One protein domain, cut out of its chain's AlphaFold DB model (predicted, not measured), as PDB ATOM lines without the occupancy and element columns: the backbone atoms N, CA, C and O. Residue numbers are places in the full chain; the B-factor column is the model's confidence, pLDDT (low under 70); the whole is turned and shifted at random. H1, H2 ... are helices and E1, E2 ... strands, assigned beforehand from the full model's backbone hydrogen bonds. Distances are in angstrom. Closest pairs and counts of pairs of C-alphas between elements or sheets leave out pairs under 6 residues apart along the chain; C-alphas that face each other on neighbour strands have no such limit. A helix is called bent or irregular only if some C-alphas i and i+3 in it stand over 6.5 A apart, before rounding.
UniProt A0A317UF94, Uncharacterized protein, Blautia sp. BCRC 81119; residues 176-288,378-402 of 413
ATOM      1  N   LEU A 176     117.778 141.879 182.920       90.56
ATOM      2  CA  LEU A 176     116.933 142.377 181.840       90.56
ATOM      3  C   LEU A 176     117.616 143.598 181.222       90.56
ATOM      4  O   LEU A 176     117.865 144.579 181.922       90.56
ATOM      5  N   LEU A 177     117.921 143.530 179.930       87.38
ATOM      6  CA  LEU A 177     118.544 144.634 179.206       87.38
ATOM      7  C   LEU A 177     117.491 145.528 178.553       87.38
ATOM      8  O   LEU A 177     117.568 146.747 178.640       87.38
ATOM      9  N   MET A 178     116.496 144.906 177.923       86.44
ATOM     10  CA  MET A 178     115.425 145.588 177.203       86.44
ATOM     11  C   MET A 178     114.133 144.780 177.309       86.44
ATOM     12  O   MET A 178     114.162 143.549 177.217       86.44
ATOM     13  N   ASP A 179     112.997 145.459 177.452       90.31
ATOM     14  CA  ASP A 179     111.675 144.869 177.272       90.31
ATOM     15  C   ASP A 179     110.742 145.765 176.459       90.31
ATOM     16  O   ASP A 179     110.864 146.988 176.425       90.31
ATOM     17  N   LYS A 180     109.796 145.129 175.767       93.25
ATOM     18  CA  LYS A 180     108.755 145.824 175.019       93.25
ATOM     19  C   LYS A 180     107.434 145.077 175.107       93.25
ATOM     20  O   LYS A 180     107.373 143.875 174.858       93.25
ATOM     21  N   ASP A 181     106.370 145.804 175.439       95.31
ATOM     22  CA  ASP A 181     105.002 145.297 175.354       95.31
ATOM     23  C   ASP A 181     104.611 145.021 173.898       95.31
ATOM     24  O   ASP A 181     104.870 145.833 173.008       95.31
ATOM     25  N   LEU A 182     103.909 143.912 173.682       95.62
ATOM     26  CA  LEU A 182     103.445 143.468 172.371       95.62
ATOM     27  C   LEU A 182     101.919 143.367 172.340       95.62
ATOM     28  O   LEU A 182     101.291 142.905 173.295       95.62
ATOM     29  N   ILE A 183     101.327 143.751 171.215       96.00
ATOM     30  CA  ILE A 183      99.938 143.430 170.866       96.00
ATOM     31  C   ILE A 183      99.935 142.452 169.690       96.00
ATOM     32  O   ILE A 183     100.924 142.337 168.964       96.00
ATOM     33  N   TYR A 184      98.840 141.723 169.530       97.44
ATOM     34  CA  TYR A 184      98.691 140.685 168.520       97.44
ATOM     35  C   TYR A 184      97.282 140.717 167.925       97.44
ATOM     36  O   TYR A 184      96.370 141.266 168.540       97.44
ATOM     37  N   ASP A 185      97.128 140.173 166.724       97.69
ATOM     38  CA  ASP A 185      95.855 140.119 166.005       97.69
ATOM     39  C   ASP A 185      94.947 138.968 166.483       97.69
ATOM     40  O   ASP A 185      95.285 138.209 167.392       97.69
ATOM     41  N   GLU A 186      93.782 138.809 165.855       97.88
ATOM     42  CA  GLU A 186      92.816 137.746 166.184       97.88
ATOM     43  C   GLU A 186      93.367 136.322 165.994       97.88
ATOM     44  O   GLU A 186      92.869 135.380 166.609       97.88
ATOM     45  N   ASN A 187      94.429 136.162 165.197       97.06
ATOM     46  CA  ASN A 187      95.121 134.893 164.973       97.06
ATOM     47  C   ASN A 187      96.315 134.705 165.926       97.06
ATOM     48  O   ASN A 187      97.081 133.749 165.799       97.06
ATOM     49  N   GLY A 188      96.517 135.628 166.870       97.06
ATOM     50  CA  GLY A 188      97.629 135.592 167.808       97.06
ATOM     51  C   GLY A 188      98.974 135.988 167.201       97.06
ATOM     52  O   GLY A 188      99.995 135.799 167.865       97.06
ATOM     53  N   LYS A 189      99.025 136.515 165.973       98.31
ATOM     54  CA  LYS A 189     100.275 136.990 165.370       98.31
ATOM     55  C   LYS A 189     100.599 138.371 165.919       98.31
ATOM     56  O   LYS A 189      99.759 139.266 165.941       98.31
ATOM     57  N   ILE A 190     101.822 138.543 166.404       98.12
ATOM     58  CA  ILE A 190     102.296 139.807 166.969       98.12
ATOM     59  C   ILE A 190     102.306 140.872 165.871       98.12
ATOM     60  O   ILE A 190     102.875 140.658 164.799       98.12
ATOM     61  N   ILE A 191     101.723 142.031 166.164       97.75
ATOM     62  CA  ILE A 191     101.677 143.171 165.249       97.75
ATOM     63  C   ILE A 191     102.988 143.953 165.381       97.75
ATOM     64  O   ILE A 191     103.319 144.465 166.451       97.75
ATOM     65  N   ILE A 192     103.733 144.068 164.281       97.06
ATOM     66  CA  ILE A 192     104.978 144.844 164.217       97.06
ATOM     67  C   ILE A 192     104.624 146.311 163.939       97.06
ATOM     68  O   ILE A 192     104.490 146.725 162.788       97.06
ATOM     69  N   THR A 193     104.440 147.084 165.008       95.00
ATOM     70  CA  THR A 193     104.105 148.516 164.938       95.00
ATOM     71  C   THR A 193     105.291 149.361 164.469       95.00
ATOM     72  O   THR A 193     106.447 148.942 164.566       95.00
ATOM     73  N   ASP A 194     105.031 150.587 164.013       94.88
ATOM     74  CA  ASP A 194     106.102 151.508 163.599       94.88
ATOM     75  C   ASP A 194     107.005 151.925 164.764       94.88
ATOM     76  O   ASP A 194     108.200 152.134 164.578       94.88
ATOM     77  N   GLU A 195     106.472 151.938 165.988       91.62
ATOM     78  CA  GLU A 195     107.270 152.113 167.201       91.62
ATOM     79  C   GLU A 195     108.294 150.978 167.373       91.62
ATOM     80  O   GLU A 195     109.453 151.240 167.684       91.62
ATOM     81  N   ILE A 196     107.898 149.718 167.137       93.06
ATOM     82  CA  ILE A 196     108.827 148.579 167.191       93.06
ATOM     83  C   ILE A 196     109.885 148.719 166.097       93.06
ATOM     84  O   ILE A 196     111.065 148.547 166.380       93.06
ATOM     85  N   LYS A 197     109.488 149.066 164.870       93.69
ATOM     86  CA  LYS A 197     110.435 149.236 163.757       93.69
ATOM     87  C   LYS A 197     111.447 150.351 164.024       93.69
ATOM     88  O   LYS A 197     112.614 150.185 163.694       93.69
ATOM     89  N   SER A 198     111.004 151.458 164.618       89.38
ATOM     90  CA  SER A 198     111.830 152.657 164.799       89.38
ATOM     91  C   SER A 198     112.716 152.571 166.041       89.38
ATOM     92  O   SER A 198     113.911 152.826 165.963       89.38
ATOM     93  N   ASN A 199     112.148 152.171 167.183       86.75
ATOM     94  CA  ASN A 199     112.844 152.218 168.474       86.75
ATOM     95  C   ASN A 199     113.455 150.870 168.872       86.75
ATOM     96  O   ASN A 199     114.354 150.820 169.706       86.75
ATOM     97  N   TYR A 200     112.968 149.769 168.292       88.00
ATOM     98  CA  TYR A 200     113.408 148.414 168.627       88.00
ATOM     99  C   TYR A 200     113.616 147.521 167.387       88.00
ATOM    100  O   TYR A 200     113.157 146.370 167.380       88.00
ATOM    101  N   PRO A 201     114.323 147.996 166.339       88.19
ATOM    102  CA  PRO A 201     114.460 147.266 165.075       88.19
ATOM    103  C   PRO A 201     115.047 145.858 165.254       88.19
ATOM    104  O   PRO A 201     114.677 144.933 164.532       88.19
ATOM    105  N   GLY A 202     115.895 145.657 166.271       86.12
ATOM    106  CA  GLY A 202     116.473 144.352 166.603       86.12
ATOM    107  C   GLY A 202     115.446 143.263 166.936       86.12
ATOM    108  O   GLY A 202     115.718 142.088 166.690       86.12
ATOM    109  N   TYR A 203     114.250 143.618 167.426       91.19
ATOM    110  CA  TYR A 203     113.193 142.641 167.713       91.19
ATOM    111  C   TYR A 203     112.423 142.176 166.475       91.19
ATOM    112  O   TYR A 203     111.833 141.097 166.517       91.19
ATOM    113  N   VAL A 204     112.432 142.940 165.376       93.31
ATOM    114  CA  VAL A 204     111.587 142.680 164.196       93.31
ATOM    115  C   VAL A 204     111.804 141.268 163.654       93.31
ATOM    116  O   VAL A 204     110.841 140.514 163.518       93.31
ATOM    117  N   LYS A 205     113.063 140.869 163.435       92.00
ATOM    118  CA  LYS A 205     113.399 139.542 162.890       92.00
ATOM    119  C   LYS A 205     112.923 138.393 163.788       92.00
ATOM    120  O   LYS A 205     112.405 137.395 163.298       92.00
ATOM    121  N   TYR A 206     113.029 138.554 165.107       92.50
ATOM    122  CA  TYR A 206     112.636 137.525 166.075       92.50
ATOM    123  C   TYR A 206     111.119 137.427 166.232       92.50
ATOM    124  O   TYR A 206     110.577 136.337 166.403       92.50
ATOM    125  N   ILE A 207     110.417 138.558 166.128       96.06
ATOM    126  CA  ILE A 207     108.954 138.580 166.095       96.06
ATOM    127  C   ILE A 207     108.440 137.896 164.822       96.06
ATOM    128  O   ILE A 207     107.493 137.115 164.891       96.06
ATOM    129  N   GLN A 208     109.067 138.146 163.670       95.94
ATOM    130  CA  GLN A 208     108.724 137.472 162.413       95.94
ATOM    131  C   GLN A 208     108.952 135.961 162.503       95.94
ATOM    132  O   GLN A 208     108.076 135.185 162.125       95.94
ATOM    133  N   GLU A 209     110.084 135.536 163.069       94.62
ATOM    134  CA  GLU A 209     110.372 134.122 163.307       94.62
ATOM    135  C   GLU A 209     109.311 133.478 164.214       94.62
ATOM    136  O   GLU A 209     108.740 132.447 163.851       94.62
ATOM    137  N   PHE A 210     108.973 134.112 165.342       97.00
ATOM    138  CA  PHE A 210     107.899 133.655 166.225       97.00
ATOM    139  C   PHE A 210     106.564 133.528 165.481       97.00
ATOM    140  O   PHE A 210     105.933 132.474 165.529       97.00
ATOM    141  N   ASN A 211     106.165 134.567 164.740       97.94
ATOM    142  CA  ASN A 211     104.925 134.583 163.967       97.94
ATOM    143  C   ASN A 211     104.900 133.517 162.864       97.94
ATOM    144  O   ASN A 211     103.826 133.023 162.533       97.94
ATOM    145  N   SER A 212     106.045 133.136 162.294       97.25
ATOM    146  CA  SER A 212     106.108 132.061 161.294       97.25
ATOM    147  C   SER A 212     105.927 130.667 161.907       97.25
ATOM    148  O   SER A 212     105.356 129.785 161.274       97.25
ATOM    149  N   LYS A 213     106.366 130.475 163.159       96.62
ATOM    150  CA  LYS A 213     106.391 129.168 163.835       96.62
ATOM    151  C   LYS A 213     105.175 128.911 164.721       96.62
ATOM    152  O   LYS A 213     104.807 127.761 164.939       96.62
ATOM    153  N   THR A 214     104.596 129.952 165.312       97.44
ATOM    154  CA  THR A 214     103.534 129.821 166.320       97.44
ATOM    155  C   THR A 214     102.739 131.126 166.465       97.44
ATOM    156  O   THR A 214     102.772 131.987 165.581       97.44
ATOM    157  N   SER A 215     101.958 131.263 167.535       97.38
ATOM    158  CA  SER A 215     101.191 132.462 167.859       97.38
ATOM    159  C   SER A 215     101.108 132.672 169.375       97.38
ATOM    160  O   SER A 215     101.376 131.775 170.179       97.38
ATOM    161  N   MET A 216     100.707 133.876 169.780       96.88
ATOM    162  CA  MET A 216     100.454 134.232 171.178       96.88
ATOM    163  C   MET A 216      99.328 133.398 171.788       96.88
ATOM    164  O   MET A 216      99.384 133.071 172.972       96.88
ATOM    165  N   ILE A 217      98.323 133.046 170.981       95.81
ATOM    166  CA  ILE A 217      97.177 132.240 171.405       95.81
ATOM    167  C   ILE A 217      97.610 130.782 171.610       95.81
ATOM    168  O   ILE A 217      97.306 130.214 172.656       95.81
ATOM    169  N   ASP A 218      98.395 130.209 170.693       95.75
ATOM    170  CA  ASP A 218      98.868 128.817 170.802       95.75
ATOM    171  C   ASP A 218      99.808 128.609 171.994       95.75
ATOM    172  O   ASP A 218      99.829 127.547 172.614       95.75
ATOM    173  N   LYS A 219     100.607 129.628 172.327       95.44
ATOM    174  CA  LYS A 219     101.543 129.592 173.461       95.44
ATOM    175  C   LYS A 219     100.946 130.109 174.767       95.44
ATOM    176  O   LYS A 219     101.669 130.193 175.763       95.44
ATOM    177  N   MET A 220      99.664 130.471 174.788       93.75
ATOM    178  CA  MET A 220      99.028 131.155 175.911       93.75
ATOM    179  C   MET A 220      99.229 130.401 177.236       93.75
ATOM    180  O   MET A 220      98.846 129.246 177.382       93.75
ATOM    181  N   GLY A 221      99.803 131.079 178.234       87.38
ATOM    182  CA  GLY A 221     100.138 130.474 179.533       87.38
ATOM    183  C   GLY A 221     101.548 129.886 179.628       87.38
ATOM    184  O   GLY A 221     101.929 129.409 180.692       87.38
ATOM    185  N   SER A 222     102.334 129.971 178.556       92.25
ATOM    186  CA  SER A 222     103.760 129.648 178.533       92.25
ATOM    187  C   SER A 222     104.567 130.772 177.880       92.25
ATOM    188  O   SER A 222     104.024 131.603 177.142       92.25
ATOM    189  N   ASN A 223     105.867 130.805 178.168       93.38
ATOM    190  CA  ASN A 223     106.808 131.707 177.513       93.38
ATOM    191  C   ASN A 223     107.476 130.986 176.338       93.38
ATOM    192  O   ASN A 223     107.776 129.794 176.415       93.38
ATOM    193  N   TYR A 224     107.732 131.721 175.263       95.06
ATOM    194  CA  TYR A 224     108.510 131.252 174.126       95.06
ATOM    195  C   TYR A 224     109.955 131.714 174.283       95.06
ATOM    196  O   TYR A 224     110.230 132.914 174.257       95.06
ATOM    197  N   LYS A 225     110.877 130.765 174.450       94.56
ATOM    198  CA  LYS A 225     112.311 131.059 174.475       94.56
ATOM    199  C   LYS A 225     112.764 131.482 173.085       94.56
ATOM    200  O   LYS A 225     112.459 130.799 172.112       94.56
ATOM    201  N   LEU A 226     113.476 132.602 173.010       92.69
ATOM    202  CA  LEU A 226     114.011 133.105 171.746       92.69
ATOM    203  C   LEU A 226     115.331 132.437 171.367       92.69
ATOM    204  O   LEU A 226     115.604 132.266 170.184       92.69
ATOM    205  N   PHE A 227     116.139 132.087 172.369       91.38
ATOM    206  CA  PHE A 227     117.516 131.648 172.191       91.38
ATOM    207  C   PHE A 227     117.819 130.459 173.094       91.38
ATOM    208  O   PHE A 227     117.356 130.407 174.238       91.38
ATOM    209  N   ASP A 228     118.633 129.544 172.583       86.69
ATOM    210  CA  ASP A 228     119.199 128.453 173.364       86.69
ATOM    211  C   ASP A 228     120.481 128.893 174.087       86.69
ATOM    212  O   ASP A 228     121.050 129.961 173.835       86.69
ATOM    213  N   ASP A 229     120.949 128.053 175.010       79.06
ATOM    214  CA  ASP A 229     122.243 128.246 175.653       79.06
ATOM    215  C   ASP A 229     123.371 128.159 174.611       79.06
ATOM    216  O   ASP A 229     123.557 127.131 173.969       79.06
ATOM    217  N   GLY A 230     124.131 129.249 174.461       77.44
ATOM    218  CA  GLY A 230     125.228 129.356 173.491       77.44
ATOM    219  C   GLY A 230     124.854 130.048 172.178       77.44
ATOM    220  O   GLY A 230     125.745 130.323 171.380       77.44
ATOM    221  N   ASP A 231     123.579 130.390 171.955       81.88
ATOM    222  CA  ASP A 231     123.185 131.194 170.794       81.88
ATOM    223  C   ASP A 231     123.755 132.623 170.911       81.88
ATOM    224  O   ASP A 231     123.616 133.299 171.935       81.88
ATOM    225  N   THR A 232     124.396 133.090 169.840       81.62
ATOM    226  CA  THR A 232     125.045 134.402 169.740       81.62
ATOM    227  C   THR A 232     124.293 135.383 168.834       81.62
ATOM    228  O   THR A 232     124.675 136.550 168.737       81.62
ATOM    229  N   LYS A 233     123.181 134.978 168.199       82.31
ATOM    230  CA  LYS A 233     122.452 135.770 167.183       82.31
ATOM    231  C   LYS A 233     121.981 137.136 167.674       82.31
ATOM    232  O   LYS A 233     121.746 138.022 166.844       82.31
ATOM    233  N   ALA A 234     121.770 137.292 168.982       85.50
ATOM    234  CA  ALA A 234     121.322 138.541 169.599       85.50
ATOM    235  C   ALA A 234     122.455 139.375 170.215       85.50
ATOM    236  O   ALA A 234     122.192 140.487 170.666       85.50
ATOM    237  N   ILE A 235     123.706 138.903 170.198       86.94
ATOM    238  CA  ILE A 235     124.846 139.642 170.764       86.94
ATOM    239  C   ILE A 235     125.054 140.973 170.038       86.94
ATOM    240  O   ILE A 235     125.215 141.998 170.690       86.94
ATOM    241  N   GLY A 236     124.961 140.999 168.703       84.50
ATOM    242  CA  GLY A 236     125.070 142.253 167.947       84.50
ATOM    243  C   GLY A 236     124.012 143.287 168.356       84.50
ATOM    244  O   GLY A 236     124.306 144.472 168.450       84.50
ATOM    245  N   PHE A 237     122.799 142.833 168.691       83.38
ATOM    246  CA  PHE A 237     121.733 143.705 169.185       83.38
ATOM    247  C   PHE A 237     122.013 144.221 170.607       83.38
ATOM    248  O   PHE A 237     121.787 145.397 170.880       83.38
ATOM    249  N   VAL A 238     122.562 143.373 171.486       87.06
ATOM    250  CA  VAL A 238     123.047 143.783 172.816       87.06
ATOM    251  C   VAL A 238     124.127 144.861 172.689       87.06
ATOM    252  O   VAL A 238     124.056 145.875 173.380       87.06
ATOM    253  N   LYS A 239     125.099 144.663 171.790       85.25
ATOM    254  CA  LYS A 239     126.206 145.597 171.556       85.25
ATOM    255  C   LYS A 239     125.698 146.964 171.101       85.25
ATOM    256  O   LYS A 239     125.968 147.953 171.768       85.25
ATOM    257  N   SER A 240     124.846 147.009 170.072       81.75
ATOM    258  CA  SER A 240     124.264 148.272 169.590       81.75
ATOM    259  C   SER A 240     123.482 149.033 170.665       81.75
ATOM    260  O   SER A 240     123.547 150.260 170.715       81.75
ATOM    261  N   PHE A 241     122.752 148.331 171.540       81.25
ATOM    262  CA  PHE A 241     122.054 148.973 172.658       81.25
ATOM    263  C   PHE A 241     123.035 149.643 173.631       81.25
ATOM    264  O   PHE A 241     122.832 150.788 174.042       81.25
ATOM    265  N   LEU A 242     124.119 148.953 173.978       80.88
ATOM    266  CA  LEU A 242     125.103 149.453 174.936       80.88
ATOM    267  C   LEU A 242     125.953 150.583 174.357       80.88
ATOM    268  O   LEU A 242     126.145 151.588 175.041       80.88
ATOM    269  N   ASP A 243     126.344 150.480 173.086       80.25
ATOM    270  CA  ASP A 243     127.056 151.541 172.365       80.25
ATOM    271  C   ASP A 243     126.231 152.840 172.329       80.25
ATOM    272  O   ASP A 243     126.763 153.931 172.523       80.25
ATOM    273  N   SER A 244     124.904 152.740 172.166       77.69
ATOM    274  CA  SER A 244     124.011 153.910 172.165       77.69
ATOM    275  C   SER A 244     123.827 154.579 173.538       77.69
ATOM    276  O   SER A 244     123.320 155.697 173.614       77.69
ATOM    277  N   SER A 245     124.235 153.916 174.625       75.69
ATOM    278  CA  SER A 245     123.996 154.368 176.004       75.69
ATOM    279  C   SER A 245     125.152 155.193 176.604       75.69
ATOM    280  O   SER A 245     125.041 155.671 177.741       75.69
ATOM    281  N   ASP A 246     126.251 155.380 175.857       82.69
ATOM    282  CA  ASP A 246     127.478 156.071 176.302       82.69
ATOM    283  C   ASP A 246     128.020 155.508 177.635       82.69
ATOM    284  O   ASP A 246     128.392 156.242 178.547       82.69
ATOM    285  N   ILE A 247     127.973 154.183 177.808       87.75
ATOM    286  CA  ILE A 247     128.463 153.486 179.007       87.75
ATOM    287  C   ILE A 247     129.912 153.057 178.770       87.75
ATOM    288  O   ILE A 247     130.196 152.409 177.770       87.75
ATOM    289  N   ASP A 248     130.819 153.343 179.708       91.44
ATOM    290  CA  ASP A 248     132.219 152.908 179.604       91.44
ATOM    291  C   ASP A 248     132.431 151.494 180.156       91.44
ATOM    292  O   ASP A 248     133.232 150.723 179.629       91.44
ATOM    293  N   ILE A 249     131.744 151.152 181.253       92.88
ATOM    294  CA  ILE A 249     131.865 149.844 181.907       92.88
ATOM    295  C   ILE A 249     130.504 149.381 182.425       92.88
ATOM    296  O   ILE A 249     129.781 150.128 183.079       92.88
ATOM    297  N   ILE A 250     130.197 148.106 182.220       92.94
ATOM    298  CA  ILE A 250     129.131 147.393 182.919       92.94
ATOM    299  C   ILE A 250     129.744 146.688 184.123       92.94
ATOM    300  O   ILE A 250     130.568 145.784 183.971       92.94
ATOM    301  N   MET A 251     129.336 147.084 185.325       94.56
ATOM    302  CA  MET A 251     129.738 146.433 186.570       94.56
ATOM    303  C   MET A 251     128.679 145.435 187.023       94.56
ATOM    304  O   MET A 251     127.475 145.696 187.014       94.56
ATOM    305  N   THR A 252     129.139 144.264 187.443       93.75
ATOM    306  CA  THR A 252     128.284 143.167 187.898       93.75
ATOM    307  C   THR A 252     129.084 142.204 188.777       93.75
ATOM    308  O   THR A 252     130.244 142.462 189.099       93.75
ATOM    309  N   ALA A 253     128.486 141.096 189.204       93.00
ATOM    310  CA  ALA A 253     129.177 140.068 189.962       93.00
ATOM    311  C   ALA A 253     128.937 138.662 189.413       93.00
ATOM    312  O   ALA A 253     127.856 138.343 188.914       93.00
ATOM    313  N   THR A 254     129.948 137.808 189.577       92.19
ATOM    314  CA  THR A 254     129.844 136.372 189.307       92.19
ATOM    315  C   THR A 254     128.861 135.702 190.274       92.19
ATOM    316  O   THR A 254     128.449 136.265 191.291       92.19
ATOM    317  N   ASN A 255     128.524 134.438 190.011       87.75
ATOM    318  CA  ASN A 255     127.716 133.614 190.919       87.75
ATOM    319  C   ASN A 255     128.366 133.364 192.300       87.75
ATOM    320  O   ASN A 255     127.681 132.908 193.216       87.75
ATOM    321  N   LYS A 256     129.661 133.665 192.458       90.19
ATOM    322  CA  LYS A 256     130.410 133.604 193.725       90.19
ATOM    323  C   LYS A 256     130.504 134.966 194.425       90.19
ATOM    324  O   LYS A 256     131.326 135.127 195.328       90.19
ATOM    325  N   ASP A 257     129.667 135.922 194.011       91.81
ATOM    326  CA  ASP A 257     129.657 137.307 194.484       91.81
ATOM    327  C   ASP A 257     131.014 138.011 194.268       91.81
ATOM    328  O   ASP A 257     131.440 138.816 195.095       91.81
ATOM    329  N   GLU A 258     131.734 137.706 193.184       93.88
ATOM    330  CA  GLU A 258     132.990 138.388 192.835       93.88
ATOM    331  C   GLU A 258     132.705 139.531 191.865       93.88
ATOM    332  O   GLU A 258     132.110 139.302 190.815       93.88
ATOM    333  N   LEU A 259     133.142 140.745 192.201       95.56
ATOM    334  CA  LEU A 259     132.951 141.922 191.355       95.56
ATOM    335  C   LEU A 259     133.763 141.787 190.060       95.56
ATOM    336  O   LEU A 259     134.964 141.497 190.103       95.56
ATOM    337  N   ILE A 260     133.100 142.044 188.936       94.62
ATOM    338  CA  ILE A 260     133.673 142.075 187.591       94.62
ATOM    339  C   ILE A 260     133.184 143.323 186.852       94.62
ATOM    340  O   ILE A 260     132.085 143.818 187.108       94.62
ATOM    341  N   GLY A 261     134.007 143.813 185.929       93.38
ATOM    342  CA  GLY A 261     133.643 144.870 184.992       93.38
ATOM    343  C   GLY A 261     133.849 144.391 183.562       93.38
ATOM    344  O   GLY A 261     134.818 143.681 183.304       93.38
ATOM    345  N   LEU A 262     132.946 144.765 182.661       91.62
ATOM    346  CA  LEU A 262     133.027 144.498 181.226       91.62
ATOM    347  C   LEU A 262     132.918 145.808 180.463       91.62
ATOM    348  O   LEU A 262     132.081 146.640 180.802       91.62
ATOM    349  N   THR A 263     133.709 145.976 179.417       89.81
ATOM    350  CA  THR A 263     133.520 147.081 178.480       89.81
ATOM    351  C   THR A 263     132.572 146.659 177.353       89.81
ATOM    352  O   THR A 263     132.496 145.459 177.049       89.81
ATOM    353  N   PRO A 264     131.827 147.593 176.732       85.19
ATOM    354  CA  PRO A 264     130.940 147.275 175.613       85.19
ATOM    355  C   PRO A 264     131.636 146.531 174.468       85.19
ATOM    356  O   PRO A 264     131.048 145.619 173.883       85.19
ATOM    357  N   GLU A 265     132.909 146.838 174.188       84.69
ATOM    358  CA  GLU A 265     133.655 146.191 173.108       84.69
ATOM    359  C   GLU A 265     133.985 144.713 173.350       84.69
ATOM    360  O   GLU A 265     134.313 144.018 172.397       84.69
ATOM    361  N   LEU A 266     133.896 144.219 174.590       86.88
ATOM    362  CA  LEU A 266     134.193 142.822 174.926       86.88
ATOM    363  C   LEU A 266     132.957 141.922 174.933       86.88
ATOM    364  O   LEU A 266     133.067 140.724 175.174       86.88
ATOM    365  N   ILE A 267     131.769 142.468 174.702       86.75
ATOM    366  CA  ILE A 267     130.515 141.733 174.885       86.75
ATOM    367  C   ILE A 267     130.334 140.613 173.862       86.75
ATOM    368  O   ILE A 267     129.734 139.588 174.173       86.75
ATOM    369  N   ASP A 268     130.881 140.773 172.662       87.56
ATOM    370  CA  ASP A 268     130.913 139.748 171.620       87.56
ATOM    371  C   ASP A 268     132.127 138.816 171.703       87.56
ATOM    372  O   ASP A 268     132.297 137.945 170.848       87.56
ATOM    373  N   TYR A 269     132.939 138.938 172.758       90.12
ATOM    374  CA  TYR A 269     134.069 138.049 172.967       90.12
ATOM    375  C   TYR A 269     133.612 136.594 173.116       90.12
ATOM    376  O   TYR A 269     132.702 136.269 173.883       90.12
ATOM    377  N   THR A 270     134.300 135.708 172.401       89.75
ATOM    378  CA  THR A 270     134.127 134.258 172.479       89.75
ATOM    379  C   THR A 270     135.447 133.642 172.929       89.75
ATOM    380  O   THR A 270     136.507 133.971 172.398       89.75
ATOM    381  N   PHE A 271     135.392 132.781 173.942       88.88
ATOM    382  CA  PHE A 271     136.558 132.081 174.467       88.88
ATOM    383  C   PHE A 271     137.054 131.008 173.487       88.88
ATOM    384  O   PHE A 271     136.357 130.614 172.555       88.88
ATOM    385  N   SER A 272     138.275 130.513 173.704       88.25
ATOM    386  CA  SER A 272     138.913 129.506 172.841       88.25
ATOM    387  C   SER A 272     138.158 128.175 172.767       88.25
ATOM    388  O   SER A 272     138.390 127.389 171.856       88.25
ATOM    389  N   ASP A 273     137.271 127.909 173.726       88.38
ATOM    390  CA  ASP A 273     136.374 126.749 173.755       88.38
ATOM    391  C   ASP A 273     135.031 127.005 173.037       88.38
ATOM    392  O   ASP A 273     134.098 126.218 173.170       88.38
ATOM    393  N   ASN A 274     134.931 128.099 172.271       86.38
ATOM    394  CA  ASN A 274     133.732 128.579 171.578       86.38
ATOM    395  C   ASN A 274     132.568 128.983 172.495       86.38
ATOM    396  O   ASN A 274     131.440 129.145 172.025       86.38
ATOM    397  N   THR A 275     132.808 129.188 173.791       88.75
ATOM    398  CA  THR A 275     131.773 129.716 174.684       88.75
ATOM    399  C   THR A 275     131.746 131.251 174.640       88.75
ATOM    400  O   THR A 275     132.795 131.896 174.721       88.75
ATOM    401  N   PRO A 276     130.570 131.891 174.508       90.75
ATOM    402  CA  PRO A 276     130.493 133.349 174.495       90.75
ATOM    403  C   PRO A 276     130.650 133.921 175.912       90.75
ATOM    404  O   PRO A 276     130.264 133.285 176.900       90.75
ATOM    405  N   LEU A 277     131.192 135.138 176.029       90.62
ATOM    406  CA  LEU A 277     131.344 135.838 177.310       90.62
ATOM    407  C   LEU A 277     129.996 136.101 177.989       90.62
ATOM    408  O   LEU A 277     129.847 135.905 179.200       90.62
ATOM    409  N   ILE A 278     129.014 136.529 177.200       91.44
ATOM    410  CA  ILE A 278     127.629 136.675 177.633       91.44
ATOM    411  C   ILE A 278     126.745 135.648 176.932       91.44
ATOM    412  O   ILE A 278     126.980 135.272 175.789       91.44
ATOM    413  N   THR A 279     125.674 135.229 177.594       92.06
ATOM    414  CA  THR A 279     124.595 134.460 176.960       92.06
ATOM    415  C   THR A 279     123.282 135.219 177.033       92.06
ATOM    416  O   THR A 279     122.992 135.897 178.025       92.06
ATOM    417  N   VAL A 280     122.482 135.059 175.980       93.25
ATOM    418  CA  VAL A 280     121.154 135.658 175.813       93.25
ATOM    419  C   VAL A 280     120.010 134.666 176.046       93.25
ATOM    420  O   VAL A 280     118.847 135.012 175.846       93.25
ATOM    421  N   ALA A 281     120.306 133.447 176.506       92.19
ATOM    422  CA  ALA A 281     119.349 132.338 176.622       92.19
ATOM    423  C   ALA A 281     118.130 132.601 177.535       92.19
ATOM    424  O   ALA A 281     117.121 131.903 177.458       92.19
ATOM    425  N   GLY A 282     118.194 133.615 178.405       92.88
ATOM    426  CA  GLY A 282     117.047 134.052 179.211       92.88
ATOM    427  C   GLY A 282     116.019 134.892 178.441       92.88
ATOM    428  O   GLY A 282     115.015 135.308 179.012       92.88
ATOM    429  N   SER A 283     116.276 135.211 177.174       94.69
ATOM    430  CA  SER A 283     115.406 136.072 176.371       94.69
ATOM    431  C   SER A 283     114.178 135.320 175.878       94.69
ATOM    432  O   SER A 283     114.247 134.163 175.455       94.69
ATOM    433  N   GLU A 284     113.035 135.993 175.909       95.69
ATOM    434  CA  GLU A 284     111.745 135.342 175.711       95.69
ATOM    435  C   GLU A 284     110.677 136.285 175.157       95.69
ATOM    436  O   GLU A 284     110.717 137.502 175.364       95.69
ATOM    437  N   ILE A 285     109.681 135.685 174.505       96.31
ATOM    438  CA  ILE A 285     108.361 136.271 174.282       96.31
ATOM    439  C   ILE A 285     107.410 135.694 175.333       96.31
ATOM    440  O   ILE A 285     107.194 134.486 175.424       96.31
ATOM    441  N   ARG A 286     106.811 136.576 176.126       95.50
ATOM    442  CA  ARG A 286     105.792 136.269 177.128       95.50
ATOM    443  C   ARG A 286     104.418 136.484 176.519       95.50
ATOM    444  O   ARG A 286     104.103 137.587 176.071       95.50
ATOM    445  N   THR A 287     103.574 135.460 176.576       93.19
ATOM    446  CA  THR A 287     102.195 135.535 176.063       93.19
ATOM    447  C   THR A 287     101.279 136.415 176.911       93.19
ATOM    448  O   THR A 287     100.239 136.877 176.451       93.19
ATOM    449  N   THR A 288     101.678 136.698 178.151       90.19
ATOM    450  CA  THR A 288     100.977 137.596 179.070       90.19
ATOM    451  C   THR A 288     102.002 138.410 179.859       90.19
ATOM    452  O   THR A 288     102.789 137.868 180.635       90.19
ATOM    453  N   VAL A 378     108.100 141.112 174.715       94.31
ATOM    454  CA  VAL A 378     109.408 140.553 174.363       94.31
ATOM    455  C   VAL A 378     110.447 141.120 175.321       94.31
ATOM    456  O   VAL A 378     110.357 142.280 175.718       94.31
ATOM    457  N   SER A 379     111.394 140.292 175.745       93.19
ATOM    458  CA  SER A 379     112.474 140.703 176.643       93.19
ATOM    459  C   SER A 379     113.803 140.101 176.225       93.19
ATOM    460  O   SER A 379     113.872 138.909 175.922       93.19
ATOM    461  N   LEU A 380     114.845 140.930 176.258       92.19
ATOM    462  CA  LEU A 380     116.235 140.553 176.044       92.19
ATOM    463  C   LEU A 380     116.936 140.499 177.401       92.19
ATOM    464  O   LEU A 380     117.038 141.516 178.090       92.19
ATOM    465  N   HIS A 381     117.409 139.316 177.776       93.31
ATOM    466  CA  HIS A 381     118.177 139.107 178.998       93.31
ATOM    467  C   HIS A 381     119.621 138.773 178.657       93.31
ATOM    468  O   HIS A 381     119.879 138.078 177.677       93.31
ATOM    469  N   ILE A 382     120.543 139.214 179.505       92.56
ATOM    470  CA  ILE A 382     121.956 138.848 179.438       92.56
ATOM    471  C   ILE A 382     122.382 138.181 180.743       92.56
ATOM    472  O   ILE A 382     121.864 138.477 181.822       92.56
ATOM    473  N   SER A 383     123.331 137.256 180.654       92.56
ATOM    474  CA  SER A 383     123.981 136.668 181.824       92.56
ATOM    475  C   SER A 383     125.416 136.274 181.515       92.56
ATOM    476  O   SER A 383     125.781 136.106 180.353       92.56
ATOM    477  N   ILE A 384     126.218 136.125 182.566       90.50
ATOM    478  CA  ILE A 384     127.629 135.749 182.488       90.50
ATOM    479  C   ILE A 384     127.790 134.435 183.246       90.50
ATOM    480  O   ILE A 384     127.367 134.329 184.400       90.50
ATOM    481  N   LYS A 385     128.388 133.435 182.594       86.69
ATOM    482  CA  LYS A 385     128.648 132.112 183.187       86.69
ATOM    483  C   LYS A 385     130.121 131.901 183.570       86.69
ATOM    484  O   LYS A 385     130.435 130.909 184.220       86.69
ATOM    485  N   HIS A 386     130.984 132.854 183.225       90.69
ATOM    486  CA  HIS A 386     132.431 132.792 183.427       90.69
ATOM    487  C   HIS A 386     132.870 133.295 184.799       90.69
ATOM    488  O   HIS A 386     132.215 134.126 185.437       90.69
ATOM    489  N   THR A 387     134.008 132.789 185.258       92.50
ATOM    490  CA  THR A 387     134.654 133.212 186.500       92.50
ATOM    491  C   THR A 387     135.369 134.550 186.331       92.50
ATOM    492  O   THR A 387     135.777 134.942 185.238       92.50
ATOM    493  N   LYS A 388     135.622 135.239 187.450       92.81
ATOM    494  CA  LYS A 388     136.405 136.482 187.451       92.81
ATOM    495  C   LYS A 388     137.792 136.302 186.825       92.81
ATOM    496  O   LYS A 388     138.275 137.210 186.158       92.81
ATOM    497  N   LYS A 389     138.427 135.142 187.028       91.81
ATOM    498  CA  LYS A 389     139.765 134.847 186.496       91.81
ATOM    499  C   LYS A 389     139.760 134.754 184.970       91.81
ATOM    500  O   LYS A 389     140.617 135.355 184.334       91.81
ATOM    501  N   GLU A 390     138.803 134.028 184.396       92.25
ATOM    502  CA  GLU A 390     138.675 133.879 182.939       92.25
ATOM    503  C   GLU A 390     138.452 135.236 182.272       92.25
ATOM    504  O   GLU A 390     139.187 135.603 181.359       92.25
ATOM    505  N   ILE A 391     137.519 136.026 182.805       92.12
ATOM    506  CA  ILE A 391     137.209 137.370 182.300       92.12
ATOM    507  C   ILE A 391     138.411 138.312 182.469       92.12
ATOM    508  O   ILE A 391     138.767 139.055 181.554       92.12
ATOM    509  N   GLY A 392     139.077 138.259 183.624       91.06
ATOM    510  CA  GLY A 392     140.251 139.079 183.913       91.06
ATOM    511  C   GLY A 392     141.413 138.805 182.963       91.06
ATOM    512  O   GLY A 392     142.066 139.747 182.524       91.06
ATOM    513  N   ASN A 393     141.643 137.543 182.587       89.44
ATOM    514  CA  ASN A 393     142.672 137.193 181.606       89.44
ATOM    515  C   ASN A 393     142.416 137.873 180.255       89.44
ATOM    516  O   ASN A 393     143.349 138.431 179.683       89.44
ATOM    517  N   VAL A 394     141.163 137.884 179.790       88.19
ATOM    518  CA  VAL A 394     140.770 138.543 178.535       88.19
ATOM    519  C   VAL A 394     141.012 140.052 178.615       88.19
ATOM    520  O   VAL A 394     141.694 140.621 177.766       88.19
ATOM    521  N   ILE A 395     140.534 140.698 179.680       85.75
ATOM    522  CA  ILE A 395     140.642 142.155 179.863       85.75
ATOM    523  C   ILE A 395     142.099 142.612 179.997       85.75
ATOM    524  O   ILE A 395     142.509 143.616 179.404       85.75
ATOM    525  N   LEU A 396     142.909 141.871 180.754       80.50
ATOM    526  CA  LEU A 396     144.318 142.200 180.960       80.50
ATOM    527  C   LEU A 396     145.168 141.915 179.712       80.50
ATOM    528  O   LEU A 396     146.140 142.631 179.480       80.50
ATOM    529  N   GLN A 397     144.816 140.918 178.893       78.56
ATOM    530  CA  GLN A 397     145.472 140.665 177.603       78.56
ATOM    531  C   GLN A 397     145.103 141.723 176.557       78.56
ATOM    532  O   GLN A 397     146.000 142.284 175.927       78.56
ATOM    533  N   ALA A 398     143.820 142.077 176.437       70.62
ATOM    534  CA  ALA A 398     143.360 143.161 175.564       70.62
ATOM    535  C   ALA A 398     144.046 144.499 175.904       70.62
ATOM    536  O   ALA A 398     144.393 145.283 175.023       70.62
ATOM    537  N   SER A 399     144.340 144.723 177.187       63.44
ATOM    538  CA  SER A 399     145.073 145.904 177.653       63.44
ATOM    539  C   SER A 399     146.562 145.914 177.267       63.44
ATOM    540  O   SER A 399     147.151 146.991 177.208       63.44
ATOM    541  N   LYS A 400     147.180 144.751 177.005       62.88
ATOM    542  CA  LYS A 400     148.598 144.630 176.607       62.88
ATOM    543  C   LYS A 400     148.809 144.782 175.097       62.88
ATOM    544  O   LYS A 400     149.797 145.388 174.693       62.88
ATOM    545  N   ASN A 401     147.874 144.302 174.277       49.75
ATOM    546  CA  ASN A 401     148.013 144.255 172.813       49.75
ATOM    547  C   ASN A 401     147.855 145.614 172.096       49.75
ATOM    548  O   ASN A 401     148.000 145.676 170.883       49.75
ATOM    549  N   ILE A 402     147.590 146.706 172.820       45.31
ATOM    550  CA  ILE A 402     147.445 148.063 172.253       45.31
ATOM    551  C   ILE A 402     148.739 148.893 172.400       45.31
ATOM    552  O   ILE A 402     148.883 149.935 171.771       45.31
TER     553      ILE A 402
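This is residues 176 to 288 and 378 to 402 of the 413 residues of an uncharacterized protein of Blautia sp. BCRC 81119 (UniProt A0A317UF94). Look for a drawn-out model: at one end a small sheet, E1, E6, E5 and E2, with H2 grazing it and H1 at a corner of H2; at the other end the E3-E4 hairpin with H4 beside E4. E6 runs from the sheet toward the hairpin end, and H3 lies between the two ends. The 138 printed residues hold four named helices and six named strands, in the order E1 H1 H2 E2 H3 E3 E4 E5 E6 H4; the class is mixed, helices and strands. Both sheets, E1-E6-E5-E2 and E3-E4, are antiparallel. The whole is only just compact, close to loose, with a radius of gyration of the C-alphas of 17.0 A, and its spans of 56 by 28 by 25 A only just make a rod.

Find C-alpha 176 at (116.933, 142.377, 181.840); from there E1, residues 176 to 182, runs 16.5 A. E6, residues 378 to 384, runs 20.5 A from (109.408, 140.553, 174.363). E5 is residues 284 to 286 and E2 residues 223 to 225. H1 is residues 194 to 199, H2 residues 201 to 213 over 19.9 A, and H3 residues 235 to 243 over 12.2 A. E3 is residues 249 to 253 and E4 residues 259 to 262. H4, residues 388 to 400, runs 18.2 A to C-alpha 400 at (148.598, 144.630, 176.607).

Begin at E6, antiparallel to E1, where N 380 and O 178 are 2.9 A apart. On to E5, N 379 and O 284 are 2.9 A apart; between E5 and E2, N 224 and O 285 are 2.8 A apart. H2 only grazes this sheet with residues 203 to 210, and H3 with residues 235 to 242. H2 is irregular, but only just: C-alphas 202 and 205 are 6.8 A apart. H1 and H2 only just touch, with 3 pairs of C-alphas within 8 A, and only at the corner; the closest C-alphas, of Lys 197 and Val 204, are 6.7 A apart. H2 and H3 are close but not clearly touching, the C-alphas of Gly 202 and Phe 237 being the closest at 5.9 A. In the E3-E4 hairpin, N 250 and O 262 are 2.8 A apart. The closest C-alphas of E4 and H4, of Ile 260 and Lys 388, are 6.2 A apart. Each O i to N i+4 pair is within hydrogen-bond range in H1, H3 and H4, and 7 of 9 in H2.

The C-alphas farthest apart, of Glu 186 and Lys 400, are 57.2 A apart. Residues 289 to 377 are not printed, and C-alphas 288 and 378 are 10.1 A apart across the cut. The links E1 to H1 and E4 to E5 are long. The pLDDT is under 70 at residues 399 to 402.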